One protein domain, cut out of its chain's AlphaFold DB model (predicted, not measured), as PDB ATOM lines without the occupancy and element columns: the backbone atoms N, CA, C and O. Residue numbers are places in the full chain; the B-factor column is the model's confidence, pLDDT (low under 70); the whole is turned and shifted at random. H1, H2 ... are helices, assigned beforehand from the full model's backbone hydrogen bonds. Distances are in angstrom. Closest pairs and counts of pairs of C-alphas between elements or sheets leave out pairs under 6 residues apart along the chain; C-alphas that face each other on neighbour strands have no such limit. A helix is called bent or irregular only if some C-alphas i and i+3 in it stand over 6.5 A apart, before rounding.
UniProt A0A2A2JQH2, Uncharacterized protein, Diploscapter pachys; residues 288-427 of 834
ATOM      1  N   ARG A 288     121.162  82.149 168.430       70.50
ATOM      2  CA  ARG A 288     120.010  82.826 169.050       70.50
ATOM      3  C   ARG A 288     119.984  84.298 168.624       70.50
ATOM      4  O   ARG A 288     120.985  84.811 168.136       70.50
ATOM      5  N   PHE A 289     118.837  84.959 168.761       74.69
ATOM      6  CA  PHE A 289     118.692  86.399 168.528       74.69
ATOM      7  C   PHE A 289     118.600  87.134 169.868       74.69
ATOM      8  O   PHE A 289     117.793  86.740 170.714       74.69
ATOM      9  N   SER A 290     119.420  88.168 170.059       79.88
ATOM     10  CA  SER A 290     119.364  89.055 171.229       79.88
ATOM     11  C   SER A 290     118.100  89.930 171.205       79.88
ATOM     12  O   SER A 290     117.308  89.875 170.262       79.88
ATOM     13  N   SER A 291     117.839  90.704 172.262       78.44
ATOM     14  CA  SER A 291     116.843  91.793 172.228       78.44
ATOM     15  C   SER A 291     117.219  92.826 171.163       78.44
ATOM     16  O   SER A 291     116.490  92.962 170.185       78.44
ATOM     17  N   LYS A 292     118.423  93.406 171.262       79.75
ATOM     18  CA  LYS A 292     118.965  94.407 170.325       79.75
ATOM     19  C   LYS A 292     118.796  94.013 168.852       79.75
ATOM     20  O   LYS A 292     118.298  94.802 168.058       79.75
ATOM     21  N   GLU A 293     119.119  92.773 168.481       81.81
ATOM     22  CA  GLU A 293     118.943  92.292 167.102       81.81
ATOM     23  C   GLU A 293     117.474  92.218 166.653       81.81
ATOM     24  O   GLU A 293     117.178  92.395 165.474       81.81
ATOM     25  N   ARG A 294     116.541  91.932 167.569       85.31
ATOM     26  CA  ARG A 294     115.096  91.902 167.288       85.31
ATOM     27  C   ARG A 294     114.500  93.303 167.191       85.31
ATOM     28  O   ARG A 294     113.566  93.503 166.416       85.31
ATOM     29  N   ASP A 295     115.032  94.255 167.948       84.12
ATOM     30  CA  ASP A 295     114.613  95.657 167.909       84.12
ATOM     31  C   ASP A 295     115.115  96.355 166.639       84.12
ATOM     32  O   ASP A 295     114.306  96.940 165.918       84.12
ATOM     33  N   PHE A 296     116.384  96.161 166.260       85.44
ATOM     34  CA  PHE A 296     116.924  96.660 164.986       85.44
ATOM     35  C   PHE A 296     116.182  96.097 163.760       85.44
ATOM     36  O   PHE A 296     115.871  96.845 162.835       85.44
ATOM     37  N   LEU A 297     115.797  94.812 163.759       86.94
ATOM     38  CA  LEU A 297     114.981  94.238 162.674       86.94
ATOM     39  C   LEU A 297     113.574  94.859 162.571       86.94
ATOM     40  O   LEU A 297     113.014  94.913 161.473       86.94
ATOM     41  N   VAL A 298     112.992  95.326 163.682       86.38
ATOM     42  CA  VAL A 298     111.714  96.057 163.661       86.38
ATOM     43  C   VAL A 298     111.917  97.502 163.201       86.38
ATOM     44  O   VAL A 298     111.122  97.976 162.392       86.38
ATOM     45  N   LEU A 299     113.000  98.163 163.621       87.19
ATOM     46  CA  LEU A 299     113.364  99.512 163.178       87.19
ATOM     47  C   LEU A 299     113.595  99.588 161.662       87.19
ATOM     48  O   LEU A 299     112.957 100.399 160.995       87.19
ATOM     49  N   ILE A 300     114.429  98.701 161.101       87.56
ATOM     50  CA  ILE A 300     114.675  98.615 159.649       87.56
ATOM     51  C   ILE A 300     113.343  98.517 158.891       87.56
ATOM     52  O   ILE A 300     113.134  99.165 157.865       87.56
ATOM     53  N   ARG A 301     112.390  97.740 159.418       85.25
ATOM     54  CA  ARG A 301     111.077  97.605 158.788       85.25
ATOM     55  C   ARG A 301     110.167  98.816 158.996       85.25
ATOM     56  O   ARG A 301     109.392  99.124 158.094       85.25
ATOM     57  N   ALA A 302     110.244  99.490 160.140       86.00
ATOM     58  CA  ALA A 302     109.514 100.728 160.389       86.00
ATOM     59  C   ALA A 302     109.939 101.825 159.399       86.00
ATOM     60  O   ALA A 302     109.072 102.459 158.804       86.00
ATOM     61  N   VAL A 303     111.244 101.968 159.130       86.56
ATOM     62  CA  VAL A 303     111.774 102.884 158.099       86.56
ATOM     63  C   VAL A 303     111.226 102.527 156.714       86.56
ATOM     64  O   VAL A 303     110.672 103.388 156.032       86.56
ATOM     65  N   GLY A 304     111.272 101.249 156.318       83.75
ATOM     66  CA  GLY A 304     110.712 100.812 155.033       83.75
ATOM     67  C   GLY A 304     109.207 101.057 154.888       83.75
ATOM     68  O   GLY A 304     108.761 101.495 153.833       83.75
ATOM     69  N   PHE A 305     108.431 100.831 155.952       82.25
ATOM     70  CA  PHE A 305     106.987 101.089 155.959       82.25
ATOM     71  C   PHE A 305     106.651 102.589 155.967       82.25
ATOM     72  O   PHE A 305     105.646 103.002 155.392       82.25
ATOM     73  N   PHE A 306     107.491 103.409 156.604       84.06
ATOM     74  CA  PHE A 306     107.357 104.862 156.601       84.06
ATOM     75  C   PHE A 306     107.607 105.458 155.205       84.06
ATOM     76  O   PHE A 306     106.830 106.310 154.768       84.06
ATOM     77  N   LEU A 307     108.653 104.991 154.507       80.44
ATOM     78  CA  LEU A 307     108.991 105.423 153.147       80.44
ATOM     79  C   LEU A 307     107.930 104.975 152.132       80.44
ATOM     80  O   LEU A 307     107.418 105.806 151.385       80.44
ATOM     81  N   ASN A 308     107.554 103.689 152.128       75.38
ATOM     82  CA  ASN A 308     106.538 103.158 151.219       75.38
ATOM     83  C   ASN A 308     105.501 102.279 151.958       75.38
ATOM     84  O   ASN A 308     105.766 101.107 152.234       75.38
ATOM     85  N   PRO A 309     104.293 102.803 152.250       65.56
ATOM     86  CA  PRO A 309     103.268 102.059 152.984       65.56
ATOM     87  C   PRO A 309     102.493 101.046 152.122       65.56
ATOM     88  O   PRO A 309     101.828 100.169 152.673       65.56
ATOM     89  N   ILE A 310     102.548 101.153 150.786       55.06
ATOM     90  CA  ILE A 310     101.780 100.296 149.861       55.06
ATOM     91  C   ILE A 310     102.443  98.921 149.728       55.06
ATOM     92  O   ILE A 310     101.771  97.888 149.706       55.06
ATOM     93  N   TYR A 311     103.774  98.891 149.687       53.59
ATOM     94  CA  TYR A 311     104.537  97.668 149.483       53.59
ATOM     95  C   TYR A 311     105.213  97.210 150.775       53.59
ATOM     96  O   TYR A 311     106.145  97.823 151.287       53.59
ATOM     97  N   ARG A 312     104.788  96.050 151.282       51.97
ATOM     98  CA  ARG A 312     105.142  95.538 152.621       51.97
ATOM     99  C   ARG A 312     106.625  95.156 152.833       51.97
ATOM    100  O   ARG A 312     106.964  94.711 153.938       51.97
ATOM    101  N   PHE A 313     107.450  95.287 151.789       52.41
ATOM    102  CA  PHE A 313     108.910  95.129 151.724       52.41
ATOM    103  C   PHE A 313     109.452  95.827 150.451       52.41
ATOM    104  O   PHE A 313     109.223  95.322 149.357       52.41
ATOM    105  N   TRP A 314     110.189  96.939 150.583       52.91
ATOM    106  CA  TRP A 314     110.969  97.582 149.490       52.91
ATOM    107  C   TRP A 314     112.486  97.393 149.622       52.91
ATOM    108  O   TRP A 314     113.273  98.027 148.931       52.91
ATOM    109  N   LEU A 315     112.904  96.522 150.536       63.88
ATOM    110  CA  LEU A 315     114.299  96.325 150.891       63.88
ATOM    111  C   LEU A 315     114.838  95.070 150.200       63.88
ATOM    112  O   LEU A 315     114.311  93.987 150.476       63.88
ATOM    113  N   ASP A 316     115.893  95.172 149.374       72.94
ATOM    114  CA  ASP A 316     116.672  93.972 149.024       72.94
ATOM    115  C   ASP A 316     117.188  93.374 150.339       72.94
ATOM    116  O   ASP A 316     117.859  94.060 151.119       72.94
ATOM    117  N   PRO A 317     116.915  92.090 150.613       77.88
ATOM    118  CA  PRO A 317     117.438  91.430 151.794       77.88
ATOM    119  C   PRO A 317     118.978  91.464 151.956       77.88
ATOM    120  O   PRO A 317     119.431  91.163 153.063       77.88
ATOM    121  N   LYS A 318     119.787  91.845 150.941       80.19
ATOM    122  CA  LYS A 318     121.214  92.214 151.144       80.19
ATOM    123  C   LYS A 318     121.352  93.432 152.050       80.19
ATOM    124  O   LYS A 318     121.999  93.334 153.083       80.19
ATOM    125  N   VAL A 319     120.676  94.532 151.725       81.88
ATOM    126  CA  VAL A 319     120.762  95.807 152.457       81.88
ATOM    127  C   VAL A 319     120.365  95.623 153.921       81.88
ATOM    128  O   VAL A 319     121.032  96.129 154.818       81.88
ATOM    129  N   MET A 320     119.344  94.800 154.188       83.69
ATOM    130  CA  MET A 320     118.973  94.413 155.553       83.69
ATOM    131  C   MET A 320     120.100  93.673 156.297       83.69
ATOM    132  O   MET A 320     120.302  93.915 157.485       83.69
ATOM    133  N   ARG A 321     120.811  92.747 155.635       85.56
ATOM    134  CA  ARG A 321     121.978  92.061 156.219       85.56
ATOM    135  C   ARG A 321     123.095  93.058 156.485       85.56
ATOM    136  O   ARG A 321     123.651  93.028 157.574       85.56
ATOM    137  N   ASP A 322     123.395  93.913 155.519       83.75
ATOM    138  CA  ASP A 322     124.540  94.818 155.574       83.75
ATOM    139  C   ASP A 322     124.361  95.836 156.713       83.75
ATOM    140  O   ASP A 322     125.218  95.900 157.592       83.75
ATOM    141  N   ILE A 323     123.187  96.479 156.816       83.75
ATOM    142  CA  ILE A 323     122.823  97.356 157.947       83.75
ATOM    143  C   ILE A 323     122.941  96.613 159.289       83.75
ATOM    144  O   ILE A 323     123.510  97.139 160.247       83.75
ATOM    145  N   MET A 324     122.432  95.376 159.374       82.50
ATOM    146  CA  MET A 324     122.516  94.568 160.598       82.50
ATOM    147  C   MET A 324     123.960  94.195 160.962       82.50
ATOM    148  O   MET A 324     124.299  94.193 162.138       82.50
ATOM    149  N   HIS A 325     124.809  93.860 159.988       83.44
ATOM    150  CA  HIS A 325     126.213  93.481 160.207       83.44
ATOM    151  C   HIS A 325     127.080  94.682 160.598       83.44
ATOM    152  O   HIS A 325     128.042  94.528 161.353       83.44
ATOM    153  N   GLU A 326     126.733  95.864 160.105       82.25
ATOM    154  CA  GLU A 326     127.359  97.136 160.441       82.25
ATOM    155  C   GLU A 326     127.008  97.576 161.870       82.25
ATOM    156  O   GLU A 326     127.899  97.685 162.713       82.25
ATOM    157  N   HIS A 327     125.713  97.721 162.171       78.69
ATOM    158  CA  HIS A 327     125.215  98.308 163.421       78.69
ATOM    159  C   HIS A 327     125.113  97.312 164.595       78.69
ATOM    160  O   HIS A 327     125.028  97.719 165.759       78.69
ATOM    161  N   VAL A 328     125.105  96.001 164.321       81.00
ATOM    162  CA  VAL A 328     124.955  94.943 165.335       81.00
ATOM    163  C   VAL A 328     126.025  93.856 165.125       81.00
ATOM    164  O   VAL A 328     125.808  92.902 164.373       81.00
ATOM    165  N   PRO A 329     127.205  93.964 165.771       72.69
ATOM    166  CA  PRO A 329     128.331  93.044 165.569       72.69
ATOM    167  C   PRO A 329     127.984  91.557 165.746       72.69
ATOM    168  O   PRO A 329     128.533  90.699 165.051       72.69
ATOM    169  N   GLU A 330     127.035  91.240 166.626       75.31
ATOM    170  CA  GLU A 330     126.534  89.887 166.889       75.31
ATOM    171  C   GLU A 330     125.839  89.264 165.661       75.31
ATOM    172  O   GLU A 330     125.906  88.046 165.437       75.31
ATOM    173  N   ALA A 331     125.231  90.101 164.811       78.12
ATOM    174  CA  ALA A 331     124.497  89.677 163.626       78.12
ATOM    175  C   ALA A 331     125.409  89.225 162.472       78.12
ATOM    176  O   ALA A 331     124.933  88.536 161.570       78.12
ATOM    177  N   ARG A 332     126.723  89.507 162.517       79.69
ATOM    178  CA  ARG A 332     127.714  89.115 161.485       79.69
ATOM    179  C   ARG A 332     127.811  87.599 161.250       79.69
ATOM    180  O   ARG A 332     128.284  87.141 160.211       79.69
ATOM    181  N   THR A 333     127.315  86.794 162.192       76.12
ATOM    182  CA  THR A 333     127.203  85.323 162.087       76.12
ATOM    183  C   THR A 333     125.917  84.848 161.386       76.12
ATOM    184  O   THR A 333     125.651  83.644 161.311       76.12
ATOM    185  N   LYS A 334     125.079  85.768 160.884       81.62
ATOM    186  CA  LYS A 334     123.715  85.482 160.412       81.62
ATOM    187  C   LYS A 334     123.534  85.830 158.944       81.62
ATOM    188  O   LYS A 334     123.739  86.966 158.528       81.62
ATOM    189  N   THR A 335     123.074  84.840 158.188       83.62
ATOM    190  CA  THR A 335     122.756  84.981 156.766       83.62
ATOM    191  C   THR A 335     121.480  85.789 156.534       83.62
ATOM    192  O   THR A 335     120.570  85.782 157.373       83.62
ATOM    193  N   VAL A 336     121.351  86.362 155.334       82.25
ATOM    194  CA  VAL A 336     120.140  87.038 154.824       82.25
ATOM    195  C   VAL A 336     118.861  86.251 155.149       82.25
ATOM    196  O   VAL A 336     117.886  86.786 155.678       82.25
ATOM    197  N   THR A 337     118.864  84.943 154.875       79.94
ATOM    198  CA  THR A 337     117.705  84.059 155.085       79.94
ATOM    199  C   THR A 337     117.320  83.900 156.559       79.94
ATOM    200  O   THR A 337     116.135  83.764 156.871       79.94
ATOM    201  N   SER A 338     118.298  83.940 157.469       80.25
ATOM    202  CA  SER A 338     118.077  83.866 158.916       80.25
ATOM    203  C   SER A 338     117.456  85.160 159.444       80.25
ATOM    204  O   SER A 338     116.478  85.114 160.193       80.25
ATOM    205  N   LEU A 339     117.980  86.306 158.992       82.50
ATOM    206  CA  LEU A 339     117.483  87.637 159.342       82.50
ATOM    207  C   LEU A 339     116.049  87.853 158.828       82.50
ATOM    208  O   LEU A 339     115.182  88.239 159.610       82.50
ATOM    209  N   MET A 340     115.756  87.489 157.571       81.69
ATOM    210  CA  MET A 340     114.405  87.605 156.989       81.69
ATOM    211  C   MET A 340     113.378  86.793 157.787       81.69
ATOM    212  O   MET A 340     112.318  87.297 158.160       81.69
ATOM    213  N   ALA A 341     113.706  85.535 158.097       80.50
ATOM    214  CA  ALA A 341     112.826  84.670 158.873       80.50
ATOM    215  C   ALA A 341     112.641  85.167 160.320       80.50
ATOM    216  O   ALA A 341     111.579  84.968 160.906       80.50
ATOM    217  N   ALA A 342     113.656  85.795 160.923       81.44
ATOM    218  CA  ALA A 342     113.537  86.416 162.241       81.44
ATOM    219  C   ALA A 342     112.647  87.667 162.209       81.44
ATOM    220  O   ALA A 342     111.680  87.717 162.963       81.44
ATOM    221  N   GLY A 343     112.895  88.605 161.288       79.12
ATOM    222  CA  GLY A 343     112.114  89.839 161.159       79.12
ATOM    223  C   GLY A 343     110.626  89.583 160.909       79.12
ATOM    224  O   GLY A 343     109.783  90.218 161.535       79.12
ATOM    225  N   VAL A 344     110.275  88.595 160.073       79.00
ATOM    226  CA  VAL A 344     108.869  88.186 159.872       79.00
ATOM    227  C   VAL A 344     108.238  87.656 161.165       79.00
ATOM    228  O   VAL A 344     107.132  88.071 161.506       79.00
ATOM    229  N   ARG A 345     108.938  86.784 161.907       78.81
ATOM    230  CA  ARG A 345     108.434  86.207 163.168       78.81
ATOM    231  C   ARG A 345     108.319  87.223 164.303       78.81
ATOM    232  O   ARG A 345     107.501  87.027 165.197       78.81
ATOM    233  N   GLU A 346     109.127  88.281 164.292       81.00
ATOM    234  CA  GLU A 346     109.123  89.283 165.360       81.00
ATOM    235  C   GLU A 346     107.853  90.139 165.353       81.00
ATOM    236  O   GLU A 346     107.342  90.500 166.404       81.00
ATOM    237  N   ILE A 347     107.302  90.413 164.170       72.88
ATOM    238  CA  ILE A 347     106.120  91.275 163.991       72.88
ATOM    239  C   ILE A 347     104.815  90.522 164.255       72.88
ATOM    240  O   ILE A 347     103.809  91.130 164.603       72.88
ATOM    241  N   THR A 348     104.834  89.195 164.123       73.38
ATOM    242  CA  THR A 348     103.719  88.319 164.512       73.38
ATOM    243  C   THR A 348     103.631  88.081 166.025       73.38
ATOM    244  O   THR A 348     102.778  87.314 166.458       73.38
ATOM    245  N   ARG A 349     104.507  88.691 166.836       76.88
ATOM    246  CA  ARG A 349     104.406  88.670 168.302       76.88
ATOM    247  C   ARG A 349     103.519  89.807 168.803       76.88
ATOM    248  O   ARG A 349     103.505  90.893 168.224       76.88
ATOM    249  N   ASN A 350     102.840  89.554 169.920       66.06
ATOM    250  CA  ASN A 350     101.975  90.517 170.599       66.06
ATOM    251  C   ASN A 350     102.706  91.855 170.821       66.06
ATOM    252  O   ASN A 350     103.906  91.879 171.104       66.06
ATOM    253  N   ASN A 351     101.981  92.960 170.646       73.31
ATOM    254  CA  ASN A 351     102.404  94.353 170.854       73.31
ATOM    255  C   ASN A 351     103.571  94.849 169.957       73.31
ATOM    256  O   ASN A 351     103.831  96.049 169.878       73.31
ATOM    257  N   ARG A 352     104.247  93.980 169.185       81.00
ATOM    258  CA  ARG A 352     105.341  94.383 168.271       81.00
ATOM    259  C   ARG A 352     104.852  95.114 167.020       81.00
ATOM    260  O   ARG A 352     105.580  95.947 166.485       81.00
ATOM    261  N   MET A 353     103.619  94.856 166.578       77.75
ATOM    262  CA  MET A 353     102.973  95.650 165.525       77.75
ATOM    263  C   MET A 353     102.685  97.083 165.998       77.75
ATOM    264  O   MET A 353     102.935  98.033 165.263       77.75
ATOM    265  N   GLU A 354     102.209  97.248 167.233       77.94
ATOM    266  CA  GLU A 354     101.936  98.557 167.840       77.94
ATOM    267  C   GLU A 354     103.233  99.345 168.051       77.94
ATOM    268  O   GLU A 354     103.299 100.530 167.733       77.94
ATOM    269  N   PHE A 355     104.303  98.669 168.486       79.94
ATOM    270  CA  PHE A 355     105.644  99.248 168.575       79.94
ATOM    271  C   PHE A 355     106.158  99.740 167.210       79.94
ATOM    272  O   PHE A 355     106.613 100.879 167.103       79.94
ATOM    273  N   LEU A 356     106.002  98.947 166.140       82.94
ATOM    274  CA  LEU A 356     106.322  99.381 164.773       82.94
ATOM    275  C   LEU A 356     105.489 100.607 164.362       82.94
ATOM    276  O   LEU A 356     106.036 101.562 163.818       82.94
ATOM    277  N   GLN A 357     104.184 100.613 164.649       81.88
ATOM    278  CA  GLN A 357     103.310 101.755 164.357       81.88
ATOM    279  C   GLN A 357     103.698 103.013 165.150       81.88
ATOM    280  O   GLN A 357     103.619 104.111 164.602       81.88
ATOM    281  N   ARG A 358     104.151 102.876 166.404       83.19
ATOM    282  CA  ARG A 358     104.686 103.981 167.217       83.19
ATOM    283  C   ARG A 358     105.947 104.565 166.581       83.19
ATOM    284  O   ARG A 358     106.004 105.774 166.393       83.19
ATOM    285  N   ILE A 359     106.899 103.726 166.160       83.62
ATOM    286  CA  ILE A 359     108.107 104.189 165.453       83.62
ATOM    287  C   ILE A 359     107.729 104.917 164.154       83.62
ATOM    288  O   ILE A 359     108.223 106.010 163.910       83.62
ATOM    289  N   VAL A 360     106.816 104.369 163.345       83.88
ATOM    290  CA  VAL A 360     106.366 105.007 162.089       83.88
ATOM    291  C   VAL A 360     105.687 106.361 162.342       83.88
ATOM    292  O   VAL A 360     105.912 107.299 161.580       83.88
ATOM    293  N   LYS A 361     104.884 106.488 163.410       83.69
ATOM    294  CA  LYS A 361     104.283 107.769 163.823       83.69
ATOM    295  C   LYS A 361     105.349 108.782 164.248       83.69
ATOM    296  O   LYS A 361     105.276 109.926 163.815       83.69
ATOM    297  N   ASN A 362     106.353 108.359 165.016       82.50
ATOM    298  CA  ASN A 362     107.475 109.215 165.408       82.50
ATOM    299  C   ASN A 362     108.318 109.640 164.192       82.50
ATOM    300  O   ASN A 362     108.667 110.804 164.064       82.50
ATOM    301  N   LEU A 363     108.584 108.743 163.236       83.12
ATOM    302  CA  LEU A 363     109.293 109.102 162.000       83.12
ATOM    303  C   LEU A 363     108.539 110.145 161.159       83.12
ATOM    304  O   LEU A 363     109.166 110.904 160.427       83.12
ATOM    305  N   ALA A 364     107.211 110.224 161.282       82.69
ATOM    306  CA  ALA A 364     106.402 111.215 160.579       82.69
ATOM    307  C   ALA A 364     106.446 112.628 161.184       82.69
ATOM    308  O   ALA A 364     106.084 113.577 160.485       82.69
ATOM    309  N   THR A 365     106.886 112.806 162.437       82.69
ATOM    310  CA  THR A 365     107.025 114.151 163.025       82.69
ATOM    311  C   THR A 365     108.288 114.854 162.522       82.69
ATOM    312  O   THR A 365     108.254 116.060 162.256       82.69
ATOM    313  N   PHE A 366     109.375 114.115 162.277       84.50
ATOM    314  CA  PHE A 366     110.633 114.691 161.801       84.50
ATOM    315  C   PHE A 366     110.518 115.274 160.374       84.50
ATOM    316  O   PHE A 366     109.963 114.626 159.480       84.50
ATOM    317  N   PRO A 367     111.023 116.499 160.123       80.94
ATOM    318  CA  PRO A 367     110.992 117.111 158.793       80.94
ATOM    319  C   PRO A 367     111.909 116.379 157.802       80.94
ATOM    320  O   PRO A 367     111.484 116.104 156.684       80.94
ATOM    321  N   ASP A 368     113.106 115.962 158.220       83.31
ATOM    322  CA  ASP A 368     114.085 115.294 157.345       83.31
ATOM    323  C   ASP A 368     113.553 113.972 156.779       83.31
ATOM    324  O   ASP A 368     113.678 113.689 155.588       83.31
ATOM    325  N   MET A 369     112.865 113.189 157.614       85.44
ATOM    326  CA  MET A 369     112.197 111.956 157.195       85.44
ATOM    327  C   MET A 369     111.062 112.231 156.199       85.44
ATOM    328  O   MET A 369     110.908 111.503 155.217       85.44
ATOM    329  N   ARG A 370     110.283 113.304 156.397       82.88
ATOM    330  CA  ARG A 370     109.254 113.729 155.431       82.88
ATOM    331  C   ARG A 370     109.874 114.168 154.101       82.88
ATOM    332  O   ARG A 370     109.366 113.770 153.056       82.88
ATOM    333  N   ASN A 371     110.995 114.887 154.132       84.31
ATOM    334  CA  ASN A 371     111.735 115.302 152.937       84.31
ATOM    335  C   ASN A 371     112.279 114.094 152.156       84.31
ATOM    336  O   ASN A 371     112.091 114.021 150.944       84.31
ATOM    337  N   LEU A 372     112.852 113.095 152.840       83.69
ATOM    338  CA  LEU A 372     113.245 111.823 152.217       83.69
ATOM    339  C   LEU A 372     112.051 111.116 151.562       83.69
ATOM    340  O   LEU A 372     112.145 110.647 150.433       83.69
ATOM    341  N   ARG A 373     110.894 111.071 152.228       81.00
ATOM    342  CA  ARG A 373     109.694 110.448 151.652       81.00
ATOM    343  C   ARG A 373     109.183 111.169 150.395       81.00
ATOM    344  O   ARG A 373     108.610 110.508 149.534       81.00
ATOM    345  N   LEU A 374     109.396 112.481 150.271       80.62
ATOM    346  CA  LEU A 374     109.118 113.229 149.038       80.62
ATOM    347  C   LEU A 374     110.177 112.947 147.956       80.62
ATOM    348  O   LEU A 374     109.819 112.699 146.807       80.62
ATOM    349  N   ALA A 375     111.458 112.895 148.332       80.94
ATOM    350  CA  ALA A 375     112.566 112.558 147.434       80.94
ATOM    351  C   ALA A 375     112.490 111.120 146.876       80.94
ATOM    352  O   ALA A 375     113.006 110.860 145.795       80.94
ATOM    353  N   LEU A 376     111.788 110.198 147.548       76.94
ATOM    354  CA  LEU A 376     111.538 108.835 147.053       76.94
ATOM    355  C   LEU A 376     110.887 108.810 145.654       76.94
ATOM    356  O   LEU A 376     111.097 107.862 144.905       76.94
ATOM    357  N   ALA A 377     110.115 109.842 145.292       70.25
ATOM    358  CA  ALA A 377     109.488 109.965 143.974       70.25
ATOM    359  C   ALA A 377     110.459 110.389 142.851       70.25
ATOM    360  O   ALA A 377     110.056 110.419 141.692       70.25
ATOM    361  N   GLN A 378     111.706 110.739 143.186       75.44
ATOM    362  CA  GLN A 378     112.743 111.187 142.245       75.44
ATOM    363  C   GLN A 378     113.759 110.086 141.898       75.44
ATOM    364  O   GLN A 378     114.634 110.319 141.072       75.44
ATOM    365  N   ILE A 379     113.663 108.912 142.532       75.94
ATOM    366  CA  ILE A 379     114.589 107.787 142.336       75.94
ATOM    367  C   ILE A 379     114.135 106.935 141.156       75.94
ATOM    368  O   ILE A 379     112.952 106.593 141.057       75.94
ATOM    369  N   ASP A 380     115.081 106.518 140.318       73.00
ATOM    370  CA  ASP A 380     114.800 105.631 139.193       73.00
ATOM    371  C   ASP A 380     114.277 104.249 139.671       73.00
ATOM    372  O   ASP A 380     114.923 103.561 140.478       73.00
ATOM    373  N   PRO A 381     113.093 103.795 139.211       66.12
ATOM    374  CA  PRO A 381     112.549 102.493 139.566       66.12
ATOM    375  C   PRO A 381     113.308 101.296 138.966       66.12
ATOM    376  O   PRO A 381     112.987 100.173 139.364       66.12
ATOM    377  N   GLU A 382     114.304 101.470 138.100       68.56
ATOM    378  CA  GLU A 382     115.102 100.365 137.539       68.56
ATOM    379  C   GLU A 382     116.481 100.197 138.207       68.56
ATOM    380  O   GLU A 382     117.027  99.094 138.211       68.56
ATOM    381  N   ASN A 383     117.006 101.228 138.879       77.62
ATOM    382  CA  ASN A 383     118.319 101.178 139.532       77.62
ATOM    383  C   ASN A 383     118.262 100.520 140.934       77.62
ATOM    384  O   ASN A 383     117.769 101.107 141.900       77.62
ATOM    385  N   GLU A 384     118.750  99.280 141.078       70.62
ATOM    386  CA  GLU A 384     118.773  98.576 142.377       70.62
ATOM    387  C   GLU A 384     119.812  99.141 143.368       70.62
ATOM    388  O   GLU A 384     119.578  99.093 144.579       70.62
ATOM    389  N   GLU A 385     120.932  99.689 142.885       75.69
ATOM    390  CA  GLU A 385     122.032 100.166 143.739       75.69
ATOM    391  C   GLU A 385     121.692 101.516 144.385       75.69
ATOM    392  O   GLU A 385     121.795 101.671 145.603       75.69
ATOM    393  N   GLU A 386     121.155 102.453 143.607       78.00
ATOM    394  CA  GLU A 386     120.716 103.767 144.092       78.00
ATOM    395  C   GLU A 386     119.591 103.658 145.134       78.00
ATOM    396  O   GLU A 386     119.606 104.342 146.158       78.00
ATOM    397  N   LYS A 387     118.657 102.711 144.960       76.25
ATOM    398  CA  LYS A 387     117.647 102.390 145.984       76.25
ATOM    399  C   LYS A 387     118.261 101.829 147.264       76.25
ATOM    400  O   LYS A 387     117.759 102.109 148.354       76.25
ATOM    401  N   ALA A 388     119.310 101.012 147.147       79.06
ATOM    402  CA  ALA A 388     120.006 100.445 148.294       79.06
ATOM    403  C   ALA A 388     120.737 101.531 149.096       79.06
ATOM    404  O   ALA A 388     120.624 101.556 150.324       79.06
ATOM    405  N   GLU A 389     121.430 102.450 148.421       81.62
ATOM    406  CA  GLU A 389     122.087 103.601 149.051       81.62
ATOM    407  C   GLU A 389     121.081 104.582 149.656       81.62
ATOM    408  O   GLU A 389     121.224 104.973 150.815       81.62
ATOM    409  N   PHE A 390     120.008 104.907 148.932       85.06
ATOM    410  CA  PHE A 390     118.937 105.752 149.449       85.06
ATOM    411  C   PHE A 390     118.304 105.162 150.716       85.06
ATOM    412  O   PHE A 390     118.074 105.881 151.691       85.06
ATOM    413  N   PHE A 391     118.059 103.847 150.743       85.88
ATOM    414  CA  PHE A 391     117.532 103.193 151.936       85.88
ATOM    415  C   PHE A 391     118.524 103.228 153.106       85.88
ATOM    416  O   PHE A 391     118.098 103.484 154.231       85.88
ATOM    417  N   LYS A 392     119.826 103.001 152.868       84.12
ATOM    418  CA  LYS A 392     120.862 103.130 153.912       84.12
ATOM    419  C   LYS A 392     120.876 104.541 154.494       84.12
ATOM    420  O   LYS A 392     120.692 104.689 155.696       84.12
ATOM    421  N   LYS A 393     120.925 105.568 153.642       85.38
ATOM    422  CA  LYS A 393     120.860 106.983 154.036       85.38
ATOM    423  C   LYS A 393     119.595 107.314 154.837       85.38
ATOM    424  O   LYS A 393     119.659 107.999 155.856       85.38
ATOM    425  N   ALA A 394     118.436 106.803 154.419       85.75
ATOM    426  CA  ALA A 394     117.183 106.992 155.149       85.75
ATOM    427  C   ALA A 394     117.145 106.227 156.485       85.75
ATOM    428  O   ALA A 394     116.565 106.719 157.453       85.75
ATOM    429  N   PHE A 395     117.775 105.052 156.562       87.81
ATOM    430  CA  PHE A 395     117.956 104.313 157.810       87.81
ATOM    431  C   PHE A 395     118.918 105.034 158.760       87.81
ATOM    432  O   PHE A 395     118.594 105.166 159.932       87.81
ATOM    433  N   GLU A 396     120.051 105.545 158.277       84.88
ATOM    434  CA  GLU A 396     121.019 106.321 159.062       84.88
ATOM    435  C   GLU A 396     120.386 107.585 159.647       84.88
ATOM    436  O   GLU A 396     120.530 107.844 160.839       84.88
ATOM    437  N   ILE A 397     119.623 108.334 158.843       83.56
ATOM    438  CA  ILE A 397     118.899 109.529 159.297       83.56
ATOM    439  C   ILE A 397     117.819 109.149 160.321       83.56
ATOM    440  O   ILE A 397     117.744 109.767 161.380       83.56
ATOM    441  N   ALA A 398     117.041 108.087 160.082       84.44
ATOM    442  CA  ALA A 398     116.068 107.584 161.052       84.44
ATOM    443  C   ALA A 398     116.720 107.114 162.366       84.44
ATOM    444  O   ALA A 398     116.205 107.397 163.443       84.44
ATOM    445  N   ASN A 399     117.850 106.410 162.284       83.75
ATOM    446  CA  ASN A 399     118.613 105.902 163.421       83.75
ATOM    447  C   ASN A 399     119.228 107.064 164.219       83.75
ATOM    448  O   ASN A 399     119.119 107.091 165.441       83.75
ATOM    449  N   LYS A 400     119.776 108.077 163.536       82.06
ATOM    450  CA  LYS A 400     120.267 109.309 164.161       82.06
ATOM    451  C   LYS A 400     119.145 110.071 164.868       82.06
ATOM    452  O   LYS A 400     119.346 110.492 165.993       82.06
ATOM    453  N   LEU A 401     117.978 110.237 164.243       79.56
ATOM    454  CA  LEU A 401     116.855 111.004 164.806       79.56
ATOM    455  C   LEU A 401     116.120 110.279 165.944       79.56
ATOM    456  O   LEU A 401     115.631 110.931 166.860       79.56
ATOM    457  N   LEU A 402     116.032 108.946 165.906       77.81
ATOM    458  CA  LEU A 402     115.379 108.149 166.954       77.81
ATOM    459  C   LEU A 402     116.286 107.829 168.151       77.81
ATOM    460  O   LEU A 402     115.771 107.436 169.194       77.81
ATOM    461  N   PHE A 403     117.604 107.979 168.004       70.62
ATOM    462  CA  PHE A 403     118.588 107.753 169.066       70.62
ATOM    463  C   PHE A 403     119.554 108.937 169.217       70.62
ATOM    464  O   PHE A 403     120.709 108.739 169.600       70.62
ATOM    465  N   LEU A 404     119.106 110.158 168.906       55.59
ATOM    466  CA  LEU A 404     119.943 111.364 168.942       55.59
ATOM    467  C   LEU A 404     120.504 111.584 170.359       55.59
ATOM    468  O   LEU A 404     121.705 111.791 170.527       55.59
ATOM    469  N   ASP A 405     119.653 111.334 171.357       50.41
ATOM    470  CA  ASP A 405     119.966 111.318 172.789       50.41
ATOM    471  C   ASP A 405     121.134 110.377 173.157       50.41
ATOM    472  O   ASP A 405     121.857 110.625 174.114       50.41
ATOM    473  N   SER A 406     121.373 109.299 172.395       51.31
ATOM    474  CA  SER A 406     122.419 108.302 172.701       51.31
ATOM    475  C   SER A 406     123.840 108.721 172.318       51.31
ATOM    476  O   SER A 406     124.791 108.052 172.722       51.31
ATOM    477  N   GLN A 407     123.996 109.803 171.546       50.97
ATOM    478  CA  GLN A 407     125.310 110.384 171.236       50.97
ATOM    479  C   GLN A 407     125.618 111.643 172.053       50.97
ATOM    480  O   GLN A 407     126.786 112.012 172.153       50.97
ATOM    481  N   SER A 408     124.603 112.286 172.635       51.41
ATOM    482  CA  SER A 408     124.765 113.431 173.535       51.41
ATOM    483  C   SER A 408     124.815 113.035 175.014       51.41
ATOM    484  O   SER A 408     125.367 113.785 175.814       51.41
ATOM    485  N   MET A 409     124.276 111.865 175.380       51.47
ATOM    486  CA  MET A 409     124.326 111.350 176.748       51.47
ATOM    487  C   MET A 409     125.782 111.173 177.225       51.47
ATOM    488  O   MET A 409     126.584 110.565 176.506       51.47
ATOM    489  N   PRO A 410     126.134 111.645 178.437       59.28
ATOM    490  CA  PRO A 410     127.456 111.431 179.007       59.28
ATOM    491  C   PRO A 410     127.819 109.936 179.057       59.28
ATOM    492  O   PRO A 410     126.975 109.112 179.427       59.28
ATOM    493  N   PRO A 411     129.052 109.543 178.682       58.22
ATOM    494  CA  PRO A 411     129.474 108.150 178.772       58.22
ATOM    495  C   PRO A 411     129.502 107.663 180.232       58.22
ATOM    496  O   PRO A 411     129.651 108.445 181.166       58.22
ATOM    497  N   TYR A 412     129.390 106.345 180.422       53.34
ATOM    498  CA  TYR A 412     129.201 105.660 181.719       53.34
ATOM    499  C   TYR A 412     130.314 105.859 182.774       53.34
ATOM    500  O   TYR A 412     130.284 105.234 183.831       53.34
ATOM    501  N   ASN A 413     131.334 106.655 182.460       58.12
ATOM    502  CA  ASN A 413     132.489 106.986 183.290       58.12
ATOM    503  C   ASN A 413     132.492 108.450 183.778       58.12
ATOM    504  O   ASN A 413     133.470 108.867 184.397       58.12
ATOM    505  N   VAL A 414     131.457 109.228 183.453       70.31
ATOM    506  CA  VAL A 414     131.246 110.612 183.907       70.31
ATOM    507  C   VAL A 414     130.623 110.610 185.308       70.31
ATOM    508  O   VAL A 414     129.931 109.660 185.669       70.31
ATOM    509  N   SER A 415     130.894 111.638 186.120       64.00
ATOM    510  CA  SER A 415     130.358 111.706 187.486       64.00
ATOM    511  C   SER A 415     128.865 112.055 187.516       64.00
ATOM    512  O   SER A 415     128.378 112.801 186.666       64.00
ATOM    513  N   ASP A 416     128.143 111.585 188.538       61.88
ATOM    514  CA  ASP A 416     126.697 111.832 188.686       61.88
ATOM    515  C   ASP A 416     126.350 113.331 188.696       61.88
ATOM    516  O   ASP A 416     125.295 113.738 188.220       61.88
ATOM    517  N   ARG A 417     127.271 114.174 189.178       66.81
ATOM    518  CA  ARG A 417     127.118 115.633 189.182       66.81
ATOM    519  C   ARG A 417     127.197 116.238 187.781       66.81
ATOM    520  O   ARG A 417     126.374 117.074 187.440       66.81
ATOM    521  N   GLU A 418     128.150 115.799 186.963       67.62
ATOM    522  CA  GLU A 418     128.264 116.223 185.560       67.62
ATOM    523  C   GLU A 418     127.105 115.674 184.710       67.62
ATOM    524  O   GLU A 418     126.673 116.320 183.756       67.62
ATOM    525  N   PHE A 419     126.569 114.503 185.073       64.38
ATOM    526  CA  PHE A 419     125.349 113.951 184.486       64.38
ATOM    527  C   PHE A 419     124.107 114.776 184.862       64.38
ATOM    528  O   PHE A 419     123.292 115.078 183.992       64.38
ATOM    529  N   GLN A 420     123.987 115.208 186.120       66.69
ATOM    530  CA  GLN A 420     122.896 116.073 186.569       66.69
ATOM    531  C   GLN A 420     122.973 117.471 185.928       66.69
ATOM    532  O   GLN A 420     121.986 117.935 185.363       66.69
ATOM    533  N   ASP A 421     124.163 118.084 185.889       74.38
ATOM    534  CA  ASP A 421     124.406 119.356 185.190       74.38
ATOM    535  C   ASP A 421     124.071 119.264 183.682       74.38
ATOM    536  O   ASP A 421     123.690 120.261 183.066       74.38
ATOM    537  N   TYR A 422     124.205 118.082 183.065       72.38
ATOM    538  CA  TYR A 422     123.784 117.826 181.681       72.38
ATOM    539  C   TYR A 422     122.254 117.749 181.536       72.38
ATOM    540  O   TYR A 422     121.698 118.381 180.633       72.38
ATOM    541  N   LEU A 423     121.569 117.025 182.431       69.12
ATOM    542  CA  LEU A 423     120.102 116.943 182.449       69.12
ATOM    543  C   LEU A 423     119.457 118.324 182.626       69.12
ATOM    544  O   LEU A 423     118.519 118.658 181.898       69.12
ATOM    545  N   ASP A 424     119.997 119.130 183.541       72.75
ATOM    546  CA  ASP A 424     119.482 120.460 183.871       72.75
ATOM    547  C   ASP A 424     119.758 121.488 182.752       72.75
ATOM    548  O   ASP A 424     118.936 122.373 182.510       72.75
ATOM    549  N   ARG A 425     120.876 121.364 182.013       72.94
ATOM    550  CA  ARG A 425     121.200 122.240 180.864       72.94
ATOM    551  C   ARG A 425     120.323 121.998 179.642       72.94
ATOM    552  O   ARG A 425     119.869 122.957 179.023       72.94
ATOM    553  N   GLU A 426     120.122 120.737 179.281       63.91
ATOM    554  CA  GLU A 426     119.343 120.342 178.099       63.91
ATOM    555  C   GLU A 426     117.843 120.172 178.419       63.91
ATOM    556  O   GLU A 426     117.033 119.887 177.536       63.91
ATOM    557  N   ASN A 427     117.451 120.403 179.680       54.12
ATOM    558  CA  ASN A 427     116.068 120.397 180.163       54.12
ATOM    559  C   ASN A 427     115.374 119.024 179.988       54.12
ATOM    560  O   ASN A 427     114.178 118.926 179.687       54.12
TER     561      ASN A 427
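Overview. This is residues 288 to 427 of the 834 residues of an uncharacterized protein of Diploscapter pachys (UniProt A0A2A2JQH2). A body of mostly crossed helices is built round H1, with H2, H4, H5, H6 and H7 packed on it, and a thin arm leads from the end of H7 through H8 to H9 at its tip. The printed part has 140 residues with nine named helices, H1 to H9 in chain order, and no named strand: all helix. It is only just compact, close to loose, with a radius of gyration of the C-alphas of 16.8 A; it spans 54 by 37 by 29 A, and the arm makes the length.

Along the chain. The longest helix, H7, is residues 384 to 402, 26.6 A from first to last C-alpha. H1, residues 291 to 307, 24.7 A, begins at C-alpha 291 (116.843, 91.793, 172.228). H2 is residues 317 to 327, H4 336 to 347, H5 352 to 365 and H6 367 to 378. H3, residues 329 to 333, is only just irregular, with C-alphas 330 and 333 6.7 A apart. H8 is residues 405 to 408; H9, 416 to 426, ends at C-alpha 426 (119.343, 120.342, 178.099).

Arrangement. Residues 391 to 398 of H7 touch residues 300 to 304 of H1, the hub, at a steep tilt of 65 degrees; the closest C-alphas, of Val 303 and Phe 395, are 6.4 A apart. H6 and H7 form a hairpin at a shallow tilt of 9 degrees, closest at C-alphas 372 and 394, 6.9 A. H5 touches H1, closest at C-alphas 360 and 302, 5.6 A. Residues 294 to 298 of H1 touch H4, about perpendicular at 84 degrees, closest at C-alphas 297 and 343, 5.5 A. H2 and H3 touch only at the corner, closest at C-alphas 325 and 332, 4.8 A. H8 and H9 touch no helix. Every O i to N i+4 pair is within hydrogen-bond range in H2, H7 and H9; the counts are 12 of 13 in H1, 7 of 8 in H4, 9 of 10 in H5, 6 of 8 in H6 and 0 of 1 in H3, which has 1 of 2 O i to N i+3 pairs within range, and H8 is too short for an i+4 pair.

Size, cuts and confidence. The C-alphas farthest apart, of Glu 382 and Arg 417, are 55.2 A apart. The printed part has no cut and no long link; residues 412 to 417 stand free. Mean pLDDT of the printed part is 76.0, with 29 residues under 70, among them 309 to 315 and 404 to 413.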